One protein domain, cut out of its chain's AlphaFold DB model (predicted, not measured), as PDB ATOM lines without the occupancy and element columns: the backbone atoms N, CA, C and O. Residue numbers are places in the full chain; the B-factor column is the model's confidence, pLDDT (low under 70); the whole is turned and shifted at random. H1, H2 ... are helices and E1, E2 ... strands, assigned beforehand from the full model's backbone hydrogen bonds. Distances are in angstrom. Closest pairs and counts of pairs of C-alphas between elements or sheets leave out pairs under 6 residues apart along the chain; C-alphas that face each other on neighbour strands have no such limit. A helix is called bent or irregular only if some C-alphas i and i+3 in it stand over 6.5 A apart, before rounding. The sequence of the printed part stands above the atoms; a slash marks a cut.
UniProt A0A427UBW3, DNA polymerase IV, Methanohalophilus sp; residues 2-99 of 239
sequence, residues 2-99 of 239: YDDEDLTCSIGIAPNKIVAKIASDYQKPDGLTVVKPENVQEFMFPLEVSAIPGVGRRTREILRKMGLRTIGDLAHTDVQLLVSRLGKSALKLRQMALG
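AT A GLANCE: This is residues 2 to 99 of the 239 residues of the protein "DNA polymerase IV" of Methanohalophilus sp (UniProt A0A427UBW3). Look for an elongated model of two lobes with a tail: one lobe is a small two-strand sheet, E1 and E2, with H2 packed on it, and the other is a cluster of four short, crossed helices, H4 to H7. H3 follows the sheet and leads into the long link between the lobes, while H1 sits alone at the far end of the tail. The printed part has 98 residues, with seven named helices and two named strands in the order H1 E1 H2 E2 H3 H4 H5 H6 H7; the class is mostly helix and the strands are parallel. It is only just compact, close to loose, with a radius of gyration of the C-alphas of 14.9 A and spans of 51 by 29 by 20 A.

IN THESE COORDINATES: Start at C-alpha 11, at (19.009, -11.782, -19.312), where E1, residues 11 to 13, begins; E2 is residues 32 to 34, and each strand is 6.6 A long. Between them find H2, residues 17 to 26, 14.3 A. H3, residues 37 to 44, covers 11.5 A and is irregular, with C-alphas 38 and 41 7.7 A apart. Further on come H4, residues 57 to 65, 12.4 A; H5, residues 71 to 76, 8.8 A; H6, residues 79 to 86, 10.1 A; and H7, residues 89 to 97, 12.5 A, ending at C-alpha 97, (9.497, -29.845, -19.540). Go back to C-alpha 2 at (26.856, -1.738, -15.085) for H1, residues 2 to 5, 5.5 A.

HOW THE PARTS SIT: E1 and E2 are parallel at 9 degrees; N 13 and O 33 are within hydrogen-bond range at 2.9 A, as are N 33 and O 11 at 2.9 A. E1, H2 and E2 form a strand-helix-strand unit, two parallel neighbour strands with a helix between, and its crossover is left-handed. The closest C-alphas of E1 and H2 are those of Gly 12 and Ser 24, 3.7 A apart. H2 and H7 are close but not clearly touching, nearest at the C-alphas of Ile 18 and Met 96, 6.9 A; H3 and H5 likewise, at Met 44 and Ile 71, 6.4 A. H7 touches H5, with C-alphas 75 and 97 5.1 A apart, and H6, with C-alphas 83 and 90 5.2 A apart at a steep tilt of 60 degrees, opposite ways. H4 and H6 only just touch, with 3 pairs of C-alphas within 8 A, the closest those of Ile 62 and Arg 85, 7.4 A apart. H1 is apart from H2 and from E2. Every O i to N i+4 pair is within hydrogen-bond range in H4, H5, H6 and H7; H2 has 5 of 6, H3 2 of 4, and H1 is too short for such a pair.

THE WHOLE: The C-alphas farthest apart are those of Asp 3 and Ser 84, 51.0 A. The printed part has no cut. The link from H3 to H4, residues 45 to 56, is long; the others are tight. The mean pLDDT of the printed part is 95.1, and no printed residue is under 70.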
ATOM      1  N   TYR A   2      25.420  -1.921 -14.838       79.94
ATOM      2  CA  TYR A   2      26.856  -1.738 -15.085       79.94
ATOM      3  C   TYR A   2      27.288  -0.290 -14.800       79.94
ATOM      4  O   TYR A   2      28.152  -0.069 -13.965       79.94
ATOM      5  N   ASP A   3      26.573   0.693 -15.359       78.69
ATOM      6  CA  ASP A   3      26.901   2.117 -15.160       78.69
ATOM      7  C   ASP A   3      26.739   2.607 -13.709       78.69
ATOM      8  O   ASP A   3      27.451   3.510 -13.280       78.69
ATOM      9  N   ASP A   4      25.812   2.011 -12.950       85.94
ATOM     10  CA  ASP A   4      25.496   2.445 -11.580       85.94
ATOM     11  C   ASP A   4      26.245   1.643 -10.499       85.94
ATOM     12  O   ASP A   4      26.547   2.182  -9.440       85.94
ATOM     13  N   GLU A   5      26.511   0.351 -10.735       87.62
ATOM     14  CA  GLU A   5      26.990  -0.593  -9.706       87.62
ATOM     15  C   GLU A   5      28.217  -1.417 -10.153       87.62
ATOM     16  O   GLU A   5      28.688  -2.247  -9.381       87.62
ATOM     17  N   ASP A   6      28.722  -1.243 -11.384       87.94
ATOM     18  CA  ASP A   6      29.813  -2.038 -11.991       87.94
ATOM     19  C   ASP A   6      29.555  -3.562 -11.944       87.94
ATOM     20  O   ASP A   6      30.441  -4.394 -11.738       87.94
ATOM     21  N   LEU A   7      28.282  -3.947 -12.112       91.62
ATOM     22  CA  LEU A   7      27.832  -5.341 -12.117       91.62
ATOM     23  C   LEU A   7      27.220  -5.730 -13.470       91.62
ATOM     24  O   LEU A   7      26.227  -5.150 -13.914       91.62
ATOM     25  N   THR A   8      27.765  -6.785 -14.085       92.25
ATOM     26  CA  THR A   8      27.184  -7.429 -15.279       92.25
ATOM     27  C   THR A   8      26.022  -8.348 -14.906       92.25
ATOM     28  O   THR A   8      26.038  -8.985 -13.846       92.25
ATOM     29  N   CYS A   9      25.043  -8.506 -15.797       92.62
ATOM     30  CA  CYS A   9      23.959  -9.471 -15.616       92.62
ATOM     31  C   CYS A   9      23.600 -10.161 -16.931       92.62
ATOM     32  O   CYS A   9      23.751  -9.593 -18.002       92.62
ATOM     33  N   SER A  10      23.100 -11.394 -16.846       96.12
ATOM     34  CA  SER A  10      22.579 -12.109 -18.014       96.12
ATOM     35  C   SER A  10      21.060 -12.148 -17.986       96.12
ATOM     36  O   SER A  10      20.449 -12.346 -16.930       96.12
ATOM     37  N   ILE A  11      20.449 -11.979 -19.155       96.94
ATOM     38  CA  ILE A  11      19.009 -11.782 -19.312       96.94
ATOM     39  C   ILE A  11      18.430 -12.901 -20.180       96.94
ATOM     40  O   ILE A  11      18.970 -13.262 -21.221       96.94
ATOM     41  N   GLY A  12      17.301 -13.456 -19.745       97.38
ATOM     42  CA  GLY A  12      16.522 -14.430 -20.504       97.38
ATOM     43  C   GLY A  12      15.114 -13.909 -20.753       97.38
ATOM     44  O   GLY A  12      14.387 -13.638 -19.797       97.38
ATOM     45  N   ILE A  13      14.714 -13.798 -22.018       97.44
ATOM     46  CA  ILE A  13      13.373 -13.364 -22.428       97.44
ATOM     47  C   ILE A  13      12.653 -14.561 -23.040       97.44
ATOM     48  O   ILE A  13      13.146 -15.162 -23.991       97.44
ATOM     49  N   ALA A  14      11.493 -14.922 -22.492       96.25
ATOM     50  CA  ALA A  14      10.709 -16.053 -22.980       96.25
ATOM     51  C   ALA A  14       9.220 -15.933 -22.590       96.25
ATOM     52  O   ALA A  14       8.882 -15.130 -21.716       96.25
ATOM     53  N   PRO A  15       8.318 -16.765 -23.151       94.25
ATOM     54  CA  PRO A  15       6.868 -16.651 -22.948       94.25
ATOM     55  C   PRO A  15       6.393 -17.002 -21.532       94.25
ATOM     56  O   PRO A  15       5.255 -16.719 -21.159       94.25
ATOM     57  N   ASN A  16       7.235 -17.660 -20.730       93.94
ATOM     58  CA  ASN A  16       6.945 -17.937 -19.329       93.94
ATOM     59  C   ASN A  16       8.220 -17.950 -18.475       93.94
ATOM     60  O   ASN A  16       9.339 -18.086 -18.970       93.94
ATOM     61  N   LYS A  17       8.024 -17.853 -17.155       93.19
ATOM     62  CA  LYS A  17       9.110 -17.682 -16.182       93.19
ATOM     63  C   LYS A  17      10.098 -18.850 -16.112       93.19
ATOM     64  O   LYS A  17      11.234 -18.642 -15.705       93.19
ATOM     65  N   ILE A  18       9.670 -20.069 -16.448       95.19
ATOM     66  CA  ILE A  18      10.545 -21.245 -16.396       95.19
ATOM     67  C   ILE A  18      11.517 -21.192 -17.567       95.19
ATOM     68  O   ILE A  18      12.724 -21.248 -17.351       95.19
ATOM     69  N   VAL A  19      10.995 -20.988 -18.777       96.69
ATOM     70  CA  VAL A  19      11.816 -20.845 -19.986       96.69
ATOM     71  C   VAL A  19      12.739 -19.634 -19.854       96.69
ATOM     72  O   VAL A  19      13.928 -19.750 -20.120       96.69
ATOM     73  N   ALA A  20      12.232 -18.503 -19.349       96.19
ATOM     74  CA  ALA A  20      13.030 -17.292 -19.151       96.19
ATOM     75  C   ALA A  20      14.182 -17.524 -18.157       96.19
ATOM     76  O   ALA A  20      15.312 -17.105 -18.402       96.19
ATOM     77  N   LYS A  21      13.930 -18.257 -17.062       95.69
ATOM     78  CA  LYS A  21      14.973 -18.602 -16.088       95.69
ATOM     79  C   LYS A  21      16.056 -19.498 -16.692       95.69
ATOM     80  O   LYS A  21      17.224 -19.304 -16.358       95.69
ATOM     81  N   ILE A  22      15.684 -20.448 -17.550       96.69
ATOM     82  CA  ILE A  22      16.638 -21.313 -18.262       96.69
ATOM     83  C   ILE A  22      17.437 -20.482 -19.278       96.69
ATOM     84  O   ILE A  22      18.663 -20.509 -19.262       96.69
ATOM     85  N   ALA A  23      16.757 -19.664 -20.085       97.25
ATOM     86  CA  ALA A  23      17.368 -18.769 -21.067       97.25
ATOM     87  C   ALA A  23      18.383 -17.798 -20.432       97.25
ATOM     88  O   ALA A  23      19.458 -17.582 -20.985       97.25
ATOM     89  N   SER A  24      18.093 -17.275 -19.233       97.06
ATOM     90  CA  SER A  24      19.003 -16.364 -18.516       97.06
ATOM     91  C   SER A  24      20.326 -17.008 -18.087       97.06
ATOM     92  O   SER A  24      21.291 -16.293 -17.839       97.06
ATOM     93  N   ASP A  25      20.383 -18.342 -17.980       95.62
ATOM     94  CA  ASP A  25      21.619 -19.067 -17.662       95.62
ATOM     95  C   ASP A  25      22.372 -19.527 -18.922       95.62
ATOM     96  O   ASP A  25      23.542 -19.886 -18.822       95.62
ATOM     97  N   TYR A  26      21.724 -19.513 -20.092       94.81
ATOM     98  CA  TYR A  26      22.223 -20.161 -21.310       94.81
ATOM     99  C   TYR A  26      23.480 -19.496 -21.892       94.81
ATOM    100  O   TYR A  26      24.376 -20.192 -22.356       94.81
ATOM    101  N   GLN A  27      23.563 -18.165 -21.827       93.50
ATOM    102  CA  GLN A  27      24.692 -17.376 -22.342       93.50
ATOM    103  C   GLN A  27      25.411 -16.604 -21.229       93.50
ATOM    104  O   GLN A  27      25.831 -15.469 -21.417       93.50
ATOM    105  N   LYS A  28      25.513 -17.176 -20.027       93.12
ATOM    106  CA  LYS A  28      26.288 -16.541 -18.953       93.12
ATOM    107  C   LYS A  28      27.798 -16.575 -19.238       93.12
ATOM    108  O   LYS A  28      28.270 -17.589 -19.751       93.12
ATOM    109  N   PRO A  29      28.565 -15.563 -18.781       93.38
ATOM    110  CA  PRO A  29      28.125 -14.295 -18.170       93.38
ATOM    111  C   PRO A  29      27.740 -13.227 -19.219       93.38
ATOM    112  O   PRO A  29      28.007 -13.403 -20.397       93.38
ATOM    113  N   ASP A  30      27.098 -12.135 -18.783       92.19
ATOM    114  CA  ASP A  30      26.728 -10.941 -19.584       92.19
ATOM    115  C   ASP A  30      25.938 -11.173 -20.899       92.19
ATOM    116  O   ASP A  30      25.830 -10.294 -21.746       92.19
ATOM    117  N   GLY A  31      25.355 -12.360 -21.098       93.75
ATOM    118  CA  GLY A  31      24.576 -12.662 -22.303       93.75
ATOM    119  C   GLY A  31      23.084 -12.324 -22.247       93.75
ATOM    120  O   GLY A  31      22.469 -12.208 -21.182       93.75
ATOM    121  N   LEU A  32      22.474 -12.267 -23.434       96.38
ATOM    122  CA  LEU A  32      21.040 -12.075 -23.649       96.38
ATOM    123  C   LEU A  32      20.486 -13.208 -24.520       96.38
ATOM    124  O   LEU A  32      20.747 -13.270 -25.718       96.38
ATOM    125  N   THR A  33      19.629 -14.048 -23.940       98.00
ATOM    126  CA  THR A  33      18.948 -15.126 -24.673       98.00
ATOM    127  C   THR A  33      17.470 -14.794 -24.852       98.00
ATOM    128  O   THR A  33      16.752 -14.587 -23.871       98.00
ATOM    129  N   VAL A  34      16.981 -14.808 -26.095       98.00
ATOM    130  CA  VAL A  34      15.559 -14.612 -26.422       98.00
ATOM    131  C   VAL A  34      14.983 -15.893 -27.020       98.00
ATOM    132  O   VAL A  34      15.450 -16.369 -28.049       98.00
ATOM    133  N   VAL A  35      13.937 -16.432 -26.396       97.81
ATOM    134  CA  VAL A  35      13.226 -17.635 -26.847       97.81
ATOM    135  C   VAL A  35      11.804 -17.243 -27.232       97.81
ATOM    136  O   VAL A  35      11.016 -16.821 -26.385       97.81
ATOM    137  N   LYS A  36      11.464 -17.372 -28.514       97.25
ATOM    138  CA  LYS A  36      10.109 -17.097 -29.013       97.25
ATOM    139  C   LYS A  36       9.147 -18.250 -28.680       97.25
ATOM    140  O   LYS A  36       9.622 -19.376 -28.528       97.25
ATOM    141  N   PRO A  37       7.824 -18.005 -28.568       95.19
ATOM    142  CA  PRO A  37       6.824 -19.046 -28.294       95.19
ATOM    143  C   PRO A  37       6.954 -20.307 -29.151       95.19
ATOM    144  O   PRO A  37       6.926 -21.415 -28.619       95.19
ATOM    145  N   GLU A  38       7.159 -20.133 -30.450       96.62
ATOM    146  CA  GLU A  38       7.313 -21.200 -31.437       96.62
ATOM    147  C   GLU A  38       8.587 -22.042 -31.242       96.62
ATOM    148  O   GLU A  38       8.596 -23.221 -31.581       96.62
ATOM    149  N   ASN A  39       9.622 -21.482 -30.607       97.00
ATOM    150  CA  ASN A  39      10.934 -22.118 -30.459       97.00
ATOM    151  C   ASN A  39      11.154 -22.722 -29.065       97.00
ATOM    152  O   ASN A  39      12.244 -23.209 -28.767       97.00
ATOM    153  N   VAL A  40      10.156 -22.679 -28.170       96.88
ATOM    154  CA  VAL A  40      10.326 -23.112 -26.771       96.88
ATOM    155  C   VAL A  40      10.783 -24.566 -26.680       96.88
ATOM    156  O   VAL A  40      11.717 -24.868 -25.941       96.88
ATOM    157  N   GLN A  41      10.141 -25.470 -27.420       96.88
ATOM    158  CA  GLN A  41      10.463 -26.896 -27.356       96.88
ATOM    159  C   GLN A  41      11.814 -27.204 -27.998       96.88
ATOM    160  O   GLN A  41      12.609 -27.922 -27.398       96.88
ATOM    161  N   GLU A  42      12.103 -26.610 -29.158       97.44
ATOM    162  CA  GLU A  42      13.397 -26.736 -29.838       97.44
ATOM    163  C   GLU A  42      14.551 -26.274 -28.940       97.44
ATOM    164  O   GLU A  42      15.553 -26.971 -28.806       97.44
ATOM    165  N   PHE A  43      14.376 -25.144 -28.254       97.81
ATOM    166  CA  PHE A  43      15.351 -24.633 -27.297       97.81
ATOM    167  C   PHE A  43      15.501 -25.542 -26.069       97.81
ATOM    168  O   PHE A  43      16.614 -25.799 -25.614       97.81
ATOM    169  N   MET A  44      14.389 -26.010 -25.492       97.62
ATOM    170  CA  MET A  44      14.414 -26.718 -24.211       97.62
ATOM    171  C   MET A  44      14.809 -28.185 -24.328       97.62
ATOM    172  O   MET A  44      15.562 -28.668 -23.487       97.62
ATOM    173  N   PHE A  45      14.277 -28.919 -25.305       98.25
ATOM    174  CA  PHE A  45      14.371 -30.380 -25.348       98.25
ATOM    175  C   PHE A  45      15.801 -30.931 -25.331       98.25
ATOM    176  O   PHE A  45      16.000 -31.920 -24.624       98.25
ATOM    177  N   PRO A  46      16.792 -30.318 -26.009       97.94
ATOM    178  CA  PRO A  46      18.173 -30.797 -25.977       97.94
ATOM    179  C   PRO A  46      18.878 -30.593 -24.628       97.94
ATOM    180  O   PRO A  46      19.902 -31.224 -24.372       97.94
ATOM    181  N   LEU A  47      18.369 -29.705 -23.768       97.81
ATOM    182  CA  LEU A  47      19.011 -29.376 -22.497       97.81
ATOM    183  C   LEU A  47      18.888 -30.531 -21.501       97.81
ATOM    184  O   LEU A  47      17.935 -31.312 -21.530       97.81
ATOM    185  N   GLU A  48      19.828 -30.618 -20.561       97.75
ATOM    186  CA  GLU A  48      19.725 -31.577 -19.463       97.75
ATOM    187  C   GLU A  48      18.493 -31.308 -18.583       97.75
ATOM    188  O   GLU A  48      18.151 -30.160 -18.292       97.75
ATOM    189  N   VAL A  49      17.890 -32.367 -18.027       96.88
ATOM    190  CA  VAL A  49      16.789 -32.245 -17.044       96.88
ATOM    191  C   VAL A  49      17.157 -31.401 -15.819       96.88
ATOM    192  O   VAL A  49      16.276 -30.860 -15.154       96.88
ATOM    193  N   SER A  50      18.453 -31.295 -15.512       96.06
ATOM    194  CA  SER A  50      19.009 -30.496 -14.417       96.06
ATOM    195  C   SER A  50      18.810 -28.987 -14.616       96.06
ATOM    196  O   SER A  50      18.788 -28.253 -13.630       96.06
ATOM    197  N   ALA A  51      18.602 -28.532 -15.858       96.44
ATOM    198  CA  ALA A  51      18.329 -27.132 -16.167       96.44
ATOM    199  C   ALA A  51      16.941 -26.680 -15.680       96.44
ATOM    200  O   ALA A  51      16.725 -25.489 -15.463       96.44
ATOM    201  N   ILE A  52      15.991 -27.604 -15.473       96.25
ATOM    202  CA  ILE A  52      14.643 -27.254 -15.010       96.25
ATOM    203  C   ILE A  52      14.692 -26.802 -13.536       96.25
ATOM    204  O   ILE A  52      15.050 -27.594 -12.655       96.25
ATOM    205  N   PRO A  53      14.241 -25.574 -13.207       94.31
ATOM    206  CA  PRO A  53      14.146 -25.113 -11.827       94.31
ATOM    207  C   PRO A  53      13.302 -26.052 -10.955       94.31
ATOM    208  O   PRO A  53      12.136 -26.328 -11.240       94.31
ATOM    209  N   GLY A  54      13.886 -26.516  -9.850       92.31
ATOM    210  CA  GLY A  54      13.267 -27.491  -8.946       92.31
ATOM    211  C   GLY A  54      13.728 -28.936  -9.161       92.31
ATOM    212  O   GLY A  54      13.444 -29.787  -8.313       92.31
ATOM    213  N   VAL A  55      14.498 -29.227 -10.215       95.81
ATOM    214  CA  VAL A  55      15.199 -30.509 -10.370       95.81
ATOM    215  C   VAL A  55      16.533 -30.454  -9.626       95.81
ATOM    216  O   VAL A  55      17.586 -30.155 -10.175       95.81
ATOM    217  N   GLY A  56      16.484 -30.749  -8.327       93.44
ATOM    218  CA  GLY A  56      17.685 -30.912  -7.505       93.44
ATOM    219  C   GLY A  56      18.358 -32.278  -7.690       93.44
ATOM    220  O   GLY A  56      17.835 -33.170  -8.362       93.44
ATOM    221  N   ARG A  57      19.497 -32.477  -7.009       93.75
ATOM    222  CA  ARG A  57      20.314 -33.707  -7.064       93.75
ATOM    223  C   ARG A  57      19.491 -34.999  -6.963       93.75
ATOM    224  O   ARG A  57      19.634 -35.870  -7.813       93.75
ATOM    225  N   ARG A  58      18.599 -35.100  -5.971       93.62
ATOM    226  CA  ARG A  58      17.771 -36.298  -5.739       93.62
ATOM    227  C   ARG A  58      16.825 -36.590  -6.907       93.62
ATOM    228  O   ARG A  58      16.754 -37.724  -7.365       93.62
ATOM    229  N   THR A  59      16.119 -35.574  -7.403       95.75
ATOM    230  CA  THR A  59      15.210 -35.722  -8.549       95.75
ATOM    231  C   THR A  59      15.986 -36.118  -9.801       95.75
ATOM    232  O   THR A  59      15.587 -37.053 -10.490       95.75
ATOM    233  N   ARG A  60      17.140 -35.483 -10.049       95.94
ATOM    234  CA  ARG A  60      18.034 -35.829 -11.163       95.94
ATOM    235  C   ARG A  60      18.497 -37.284 -11.099       95.94
ATOM    236  O   ARG A  60      18.502 -37.967 -12.115       95.94
ATOM    237  N   GLU A  61      18.870 -37.777  -9.921       95.75
ATOM    238  CA  GLU A  61      19.289 -39.172  -9.737       95.75
ATOM    239  C   GLU A  61      18.155 -40.166 -10.029       95.75
ATOM    240  O   GLU A  61      18.406 -41.198 -10.653       95.75
ATOM    241  N   ILE A  62      16.916 -39.854  -9.625       96.31
ATOM    242  CA  ILE A  62      15.736 -40.674  -9.946       96.31
ATOM    243  C   ILE A  62      15.504 -40.701 -11.462       96.31
ATOM    244  O   ILE A  62      15.411 -41.783 -12.033       96.31
ATOM    245  N   LEU A  63      15.486 -39.535 -12.115       96.69
ATOM    246  CA  LEU A  63      15.302 -39.418 -13.568       96.69
ATOM    247  C   LEU A  63      16.397 -40.160 -14.345       96.69
ATOM    248  O   LEU A  63      16.097 -40.934 -15.250       96.69
ATOM    249  N   ARG A  64      17.659 -40.034 -13.919       95.62
ATOM    250  CA  ARG A  64      18.786 -40.743 -14.538       95.62
ATOM    251  C   ARG A  64      18.646 -42.260 -14.425       95.62
ATOM    252  O   ARG A  64      18.961 -42.965 -15.379       95.62
ATOM    253  N   LYS A  65      18.168 -42.777 -13.285       96.38
ATOM    254  CA  LYS A  65      17.875 -44.215 -13.109       96.38
ATOM    255  C   LYS A  65      16.733 -44.697 -14.008       96.38
ATOM    256  O   LYS A  65      16.669 -45.882 -14.299       96.38
ATOM    257  N   MET A  66      15.860 -43.793 -14.448       95.81
ATOM    258  CA  MET A  66      14.819 -44.064 -15.444       95.81
ATOM    259  C   MET A  66      15.326 -43.922 -16.890       95.81
ATOM    260  O   MET A  66      14.549 -44.106 -17.816       95.81
ATOM    261  N   GLY A  67      16.604 -43.577 -17.095       96.44
ATOM    262  CA  GLY A  67      17.185 -43.328 -18.417       96.44
ATOM    263  C   GLY A  67      16.935 -41.922 -18.970       96.44
ATOM    264  O   GLY A  67      17.391 -41.627 -20.066       96.44
ATOM    265  N   LEU A  68      16.271 -41.043 -18.214       97.81
ATOM    266  CA  LEU A  68      15.882 -39.705 -18.660       97.81
ATOM    267  C   LEU A  68      17.009 -38.711 -18.365       97.81
ATOM    268  O   LEU A  68      17.334 -38.463 -17.197       97.81
ATOM    269  N   ARG A  69      17.622 -38.160 -19.414       97.38
ATOM    270  CA  ARG A  69      18.764 -37.237 -19.313       97.38
ATOM    271  C   ARG A  69      18.412 -35.837 -19.787       97.38
ATOM    272  O   ARG A  69      18.858 -34.869 -19.170       97.38
ATOM    273  N   THR A  70      17.598 -35.731 -20.828       98.50
ATOM    274  CA  THR A  70      17.212 -34.462 -21.442       98.50
ATOM    275  C   THR A  70      15.808 -34.030 -21.026       98.50
ATOM    276  O   THR A  70      14.973 -34.843 -20.607       98.50
ATOM    277  N   ILE A  71      15.527 -32.733 -21.139       98.25
ATOM    278  CA  ILE A  71      14.175 -32.196 -20.964       98.25
ATOM    279  C   ILE A  71      13.209 -32.866 -21.952       98.25
ATOM    280  O   ILE A  71      12.078 -33.172 -21.573       98.25
ATOM    281  N   GLY A  72      13.666 -33.148 -23.177       98.06
ATOM    282  CA  GLY A  72      12.906 -33.885 -24.182       98.06
ATOM    283  C   GLY A  72      12.505 -35.282 -23.705       98.06
ATOM    284  O   GLY A  72      11.327 -35.631 -23.796       98.06
ATOM    285  N   ASP A  73      13.430 -36.051 -23.122       97.94
ATOM    286  CA  ASP A  73      13.138 -37.391 -22.584       97.94
ATOM    287  C   ASP A  73      12.010 -37.318 -21.543       97.94
ATOM    288  O   ASP A  73      11.029 -38.064 -21.582       97.94
ATOM    289  N   LEU A  74      12.127 -36.365 -20.614       97.56
ATOM    290  CA  LEU A  74      11.153 -36.139 -19.551       97.56
ATOM    291  C   LEU A  74       9.781 -35.698 -20.091       97.56
ATOM    292  O   LEU A  74       8.754 -36.152 -19.584       97.56
ATOM    293  N   ALA A  75       9.748 -34.828 -21.102       97.19
ATOM    294  CA  ALA A  75       8.512 -34.326 -21.702       97.19
ATOM    295  C   ALA A  75       7.693 -35.446 -22.374       97.19
ATOM    296  O   ALA A  75       6.465 -35.506 -22.207       97.19
ATOM    297  N   HIS A  76       8.378 -36.355 -23.075       97.12
ATOM    298  CA  HIS A  76       7.774 -37.459 -23.831       97.12
ATOM    299  C   HIS A  76       7.529 -38.729 -23.007       97.12
ATOM    300  O   HIS A  76       6.890 -39.660 -23.493       97.12
ATOM    301  N   THR A  77       7.985 -38.780 -21.753       97.06
ATOM    302  CA  THR A  77       7.721 -39.923 -20.869       97.06
ATOM    303  C   THR A  77       6.259 -39.955 -20.415       97.06
ATOM    304  O   THR A  77       5.650 -38.917 -20.133       97.06
ATOM    305  N   ASP A  78       5.708 -41.166 -20.276       95.50
ATOM    306  CA  ASP A  78       4.387 -41.390 -19.690       95.50
ATOM    307  C   ASP A  78       4.289 -40.762 -18.289       95.50
ATOM    308  O   ASP A  78       5.079 -41.030 -17.375       95.50
ATOM    309  N   VAL A  79       3.272 -39.924 -18.112       94.19
ATOM    310  CA  VAL A  79       3.003 -39.231 -16.859       94.19
ATOM    311  C   VAL A  79       2.738 -40.187 -15.694       94.19
ATOM    312  O   VAL A  79       3.145 -39.882 -14.575       94.19
ATOM    313  N   GLN A  80       2.118 -41.346 -15.924       95.94
ATOM    314  CA  GLN A  80       1.854 -42.347 -14.886       95.94
ATOM    315  C   GLN A  80       3.158 -42.953 -14.368       95.94
ATOM    316  O   GLN A  80       3.356 -43.072 -13.155       95.94
ATOM    317  N   LEU A  81       4.100 -43.240 -15.272       95.75
ATOM    318  CA  LEU A  81       5.428 -43.713 -14.895       95.75
ATOM    319  C   LEU A  81       6.170 -42.653 -14.072       95.75
ATOM    320  O   LEU A  81       6.729 -42.969 -13.018       95.75
ATOM    321  N   LEU A  82       6.119 -41.385 -14.489       96.06
ATOM    322  CA  LEU A  82       6.717 -40.278 -13.738       96.06
ATOM    323  C   LEU A  82       6.083 -40.122 -12.346       96.06
ATOM    324  O   LEU A  82       6.804 -39.981 -11.356       96.06
ATOM    325  N   VAL A  83       4.754 -40.191 -12.240       96.88
ATOM    326  CA  VAL A  83       4.026 -40.091 -10.963       96.88
ATOM    327  C   VAL A  83       4.374 -41.252 -10.033       96.88
ATOM    328  O   VAL A  83       4.589 -41.014  -8.845       96.88
ATOM    329  N   SER A  84       4.527 -42.475 -10.548       95.81
ATOM    330  CA  SER A  84       4.924 -43.635  -9.731       95.81
ATOM    331  C   SER A  84       6.293 -43.461  -9.054       95.81
ATOM    332  O   SER A  84       6.537 -44.029  -7.991       95.81
ATOM    333  N   ARG A  85       7.189 -42.651  -9.642       94.94
ATOM    334  CA  ARG A  85       8.562 -42.434  -9.150       94.94
ATOM    335  C   ARG A  85       8.752 -41.115  -8.398       94.94
ATOM    336  O   ARG A  85       9.564 -41.060  -7.479       94.94
ATOM    337  N   LEU A  86       8.031 -40.058  -8.779       93.69
ATOM    338  CA  LEU A  86       8.201 -38.686  -8.268       93.69
ATOM    339  C   LEU A  86       6.973 -38.153  -7.504       93.69
ATOM    340  O   LEU A  86       6.983 -37.026  -6.992       93.69
ATOM    341  N   GLY A  87       5.899 -38.940  -7.430       94.00
ATOM    342  CA  GLY A  87       4.634 -38.558  -6.810       94.00
ATOM    343  C   GLY A  87       3.940 -37.403  -7.535       94.00
ATOM    344  O   GLY A  87       4.159 -37.147  -8.718       94.00
ATOM    345  N   LYS A  88       3.118 -36.639  -6.805       90.75
ATOM    346  CA  LYS A  88       2.322 -35.522  -7.362       90.75
ATOM    347  C   LYS A  88       3.168 -34.443  -8.056       90.75
ATOM    348  O   LYS A  88       2.668 -33.736  -8.926       90.75
ATOM    349  N   SER A  89       4.447 -34.318  -7.689       91.94
ATOM    350  CA  SER A  89       5.361 -33.334  -8.281       91.94
ATOM    351  C   SER A  89       5.659 -33.598  -9.764       91.94
ATOM    352  O   SER A  89       5.949 -32.653 -10.498       91.94
ATOM    353  N   ALA A  90       5.508 -34.848 -10.224       94.56
ATOM    354  CA  ALA A  90       5.801 -35.244 -11.599       94.56
ATOM    355  C   ALA A  90       4.903 -34.542 -12.628       94.56
ATOM    356  O   ALA A  90       5.378 -34.173 -13.699       94.56
ATOM    357  N   LEU A  91       3.636 -34.286 -12.278       93.81
ATOM    358  CA  LEU A  91       2.691 -33.554 -13.131       93.81
ATOM    359  C   LEU A  91       3.225 -32.160 -13.468       93.81
ATOM    360  O   LEU A  91       3.308 -31.766 -14.630       93.81
ATOM    361  N   LYS A  92       3.642 -31.438 -12.426       93.50
ATOM    362  CA  LYS A  92       4.210 -30.097 -12.546       93.50
ATOM    363  C   LYS A  92       5.519 -30.126 -13.329       93.50
ATOM    364  O   LYS A  92       5.737 -29.285 -14.193       93.50
ATOM    365  N   LEU A  93       6.381 -31.092 -13.023       94.94
ATOM    366  CA  LEU A  93       7.683 -31.225 -13.660       94.94
ATOM    367  C   LEU A  93       7.556 -31.504 -15.168       94.94
ATOM    368  O   LEU A  93       8.242 -30.867 -15.964       94.94
ATOM    369  N   ARG A  94       6.625 -32.372 -15.578       95.62
ATOM    370  CA  ARG A  94       6.348 -32.632 -16.997       95.62
ATOM    371  C   ARG A  94       5.773 -31.404 -17.710       95.62
ATOM    372  O   ARG A  94       6.179 -31.113 -18.826       95.62
ATOM    373  N   GLN A  95       4.886 -30.640 -17.064       95.00
ATOM    374  CA  GLN A  95       4.390 -29.372 -17.626       95.00
ATOM    375  C   GLN A  95       5.513 -28.354 -17.858       95.00
ATOM    376  O   GLN A  95       5.495 -27.650 -18.867       95.00
ATOM    377  N   MET A  96       6.491 -28.280 -16.947       95.88
ATOM    378  CA  MET A  96       7.684 -27.453 -17.147       95.88
ATOM    379  C   MET A  96       8.512 -27.942 -18.332       95.88
ATOM    380  O   MET A  96       8.918 -27.121 -19.146       95.88
ATOM    381  N   ALA A  97       8.728 -29.255 -18.447       96.56
ATOM    382  CA  ALA A  97       9.497 -29.845 -19.540       96.56
ATOM    383  C   ALA A  97       8.858 -29.604 -20.919       96.56
ATOM    384  O   ALA A  97       9.563 -29.367 -21.890       96.56
ATOM    385  N   LEU A  98       7.524 -29.590 -20.987       95.62
ATOM    386  CA  LEU A  98       6.763 -29.261 -22.199       95.62
ATOM    387  C   LEU A  98       6.776 -27.765 -22.558       95.62
ATOM    388  O   LEU A  98       6.234 -27.397 -23.595       95.62
ATOM    389  N   GLY A  99       7.327 -26.901 -21.697       93.31
ATOM    390  CA  GLY A  99       7.313 -25.450 -21.892       93.31
ATOM    391  C   GLY A  99       5.979 -24.770 -21.556       93.31
ATOM    392  O   GLY A  99       5.872 -23.556 -21.702       93.31
TER     393      GLY A  99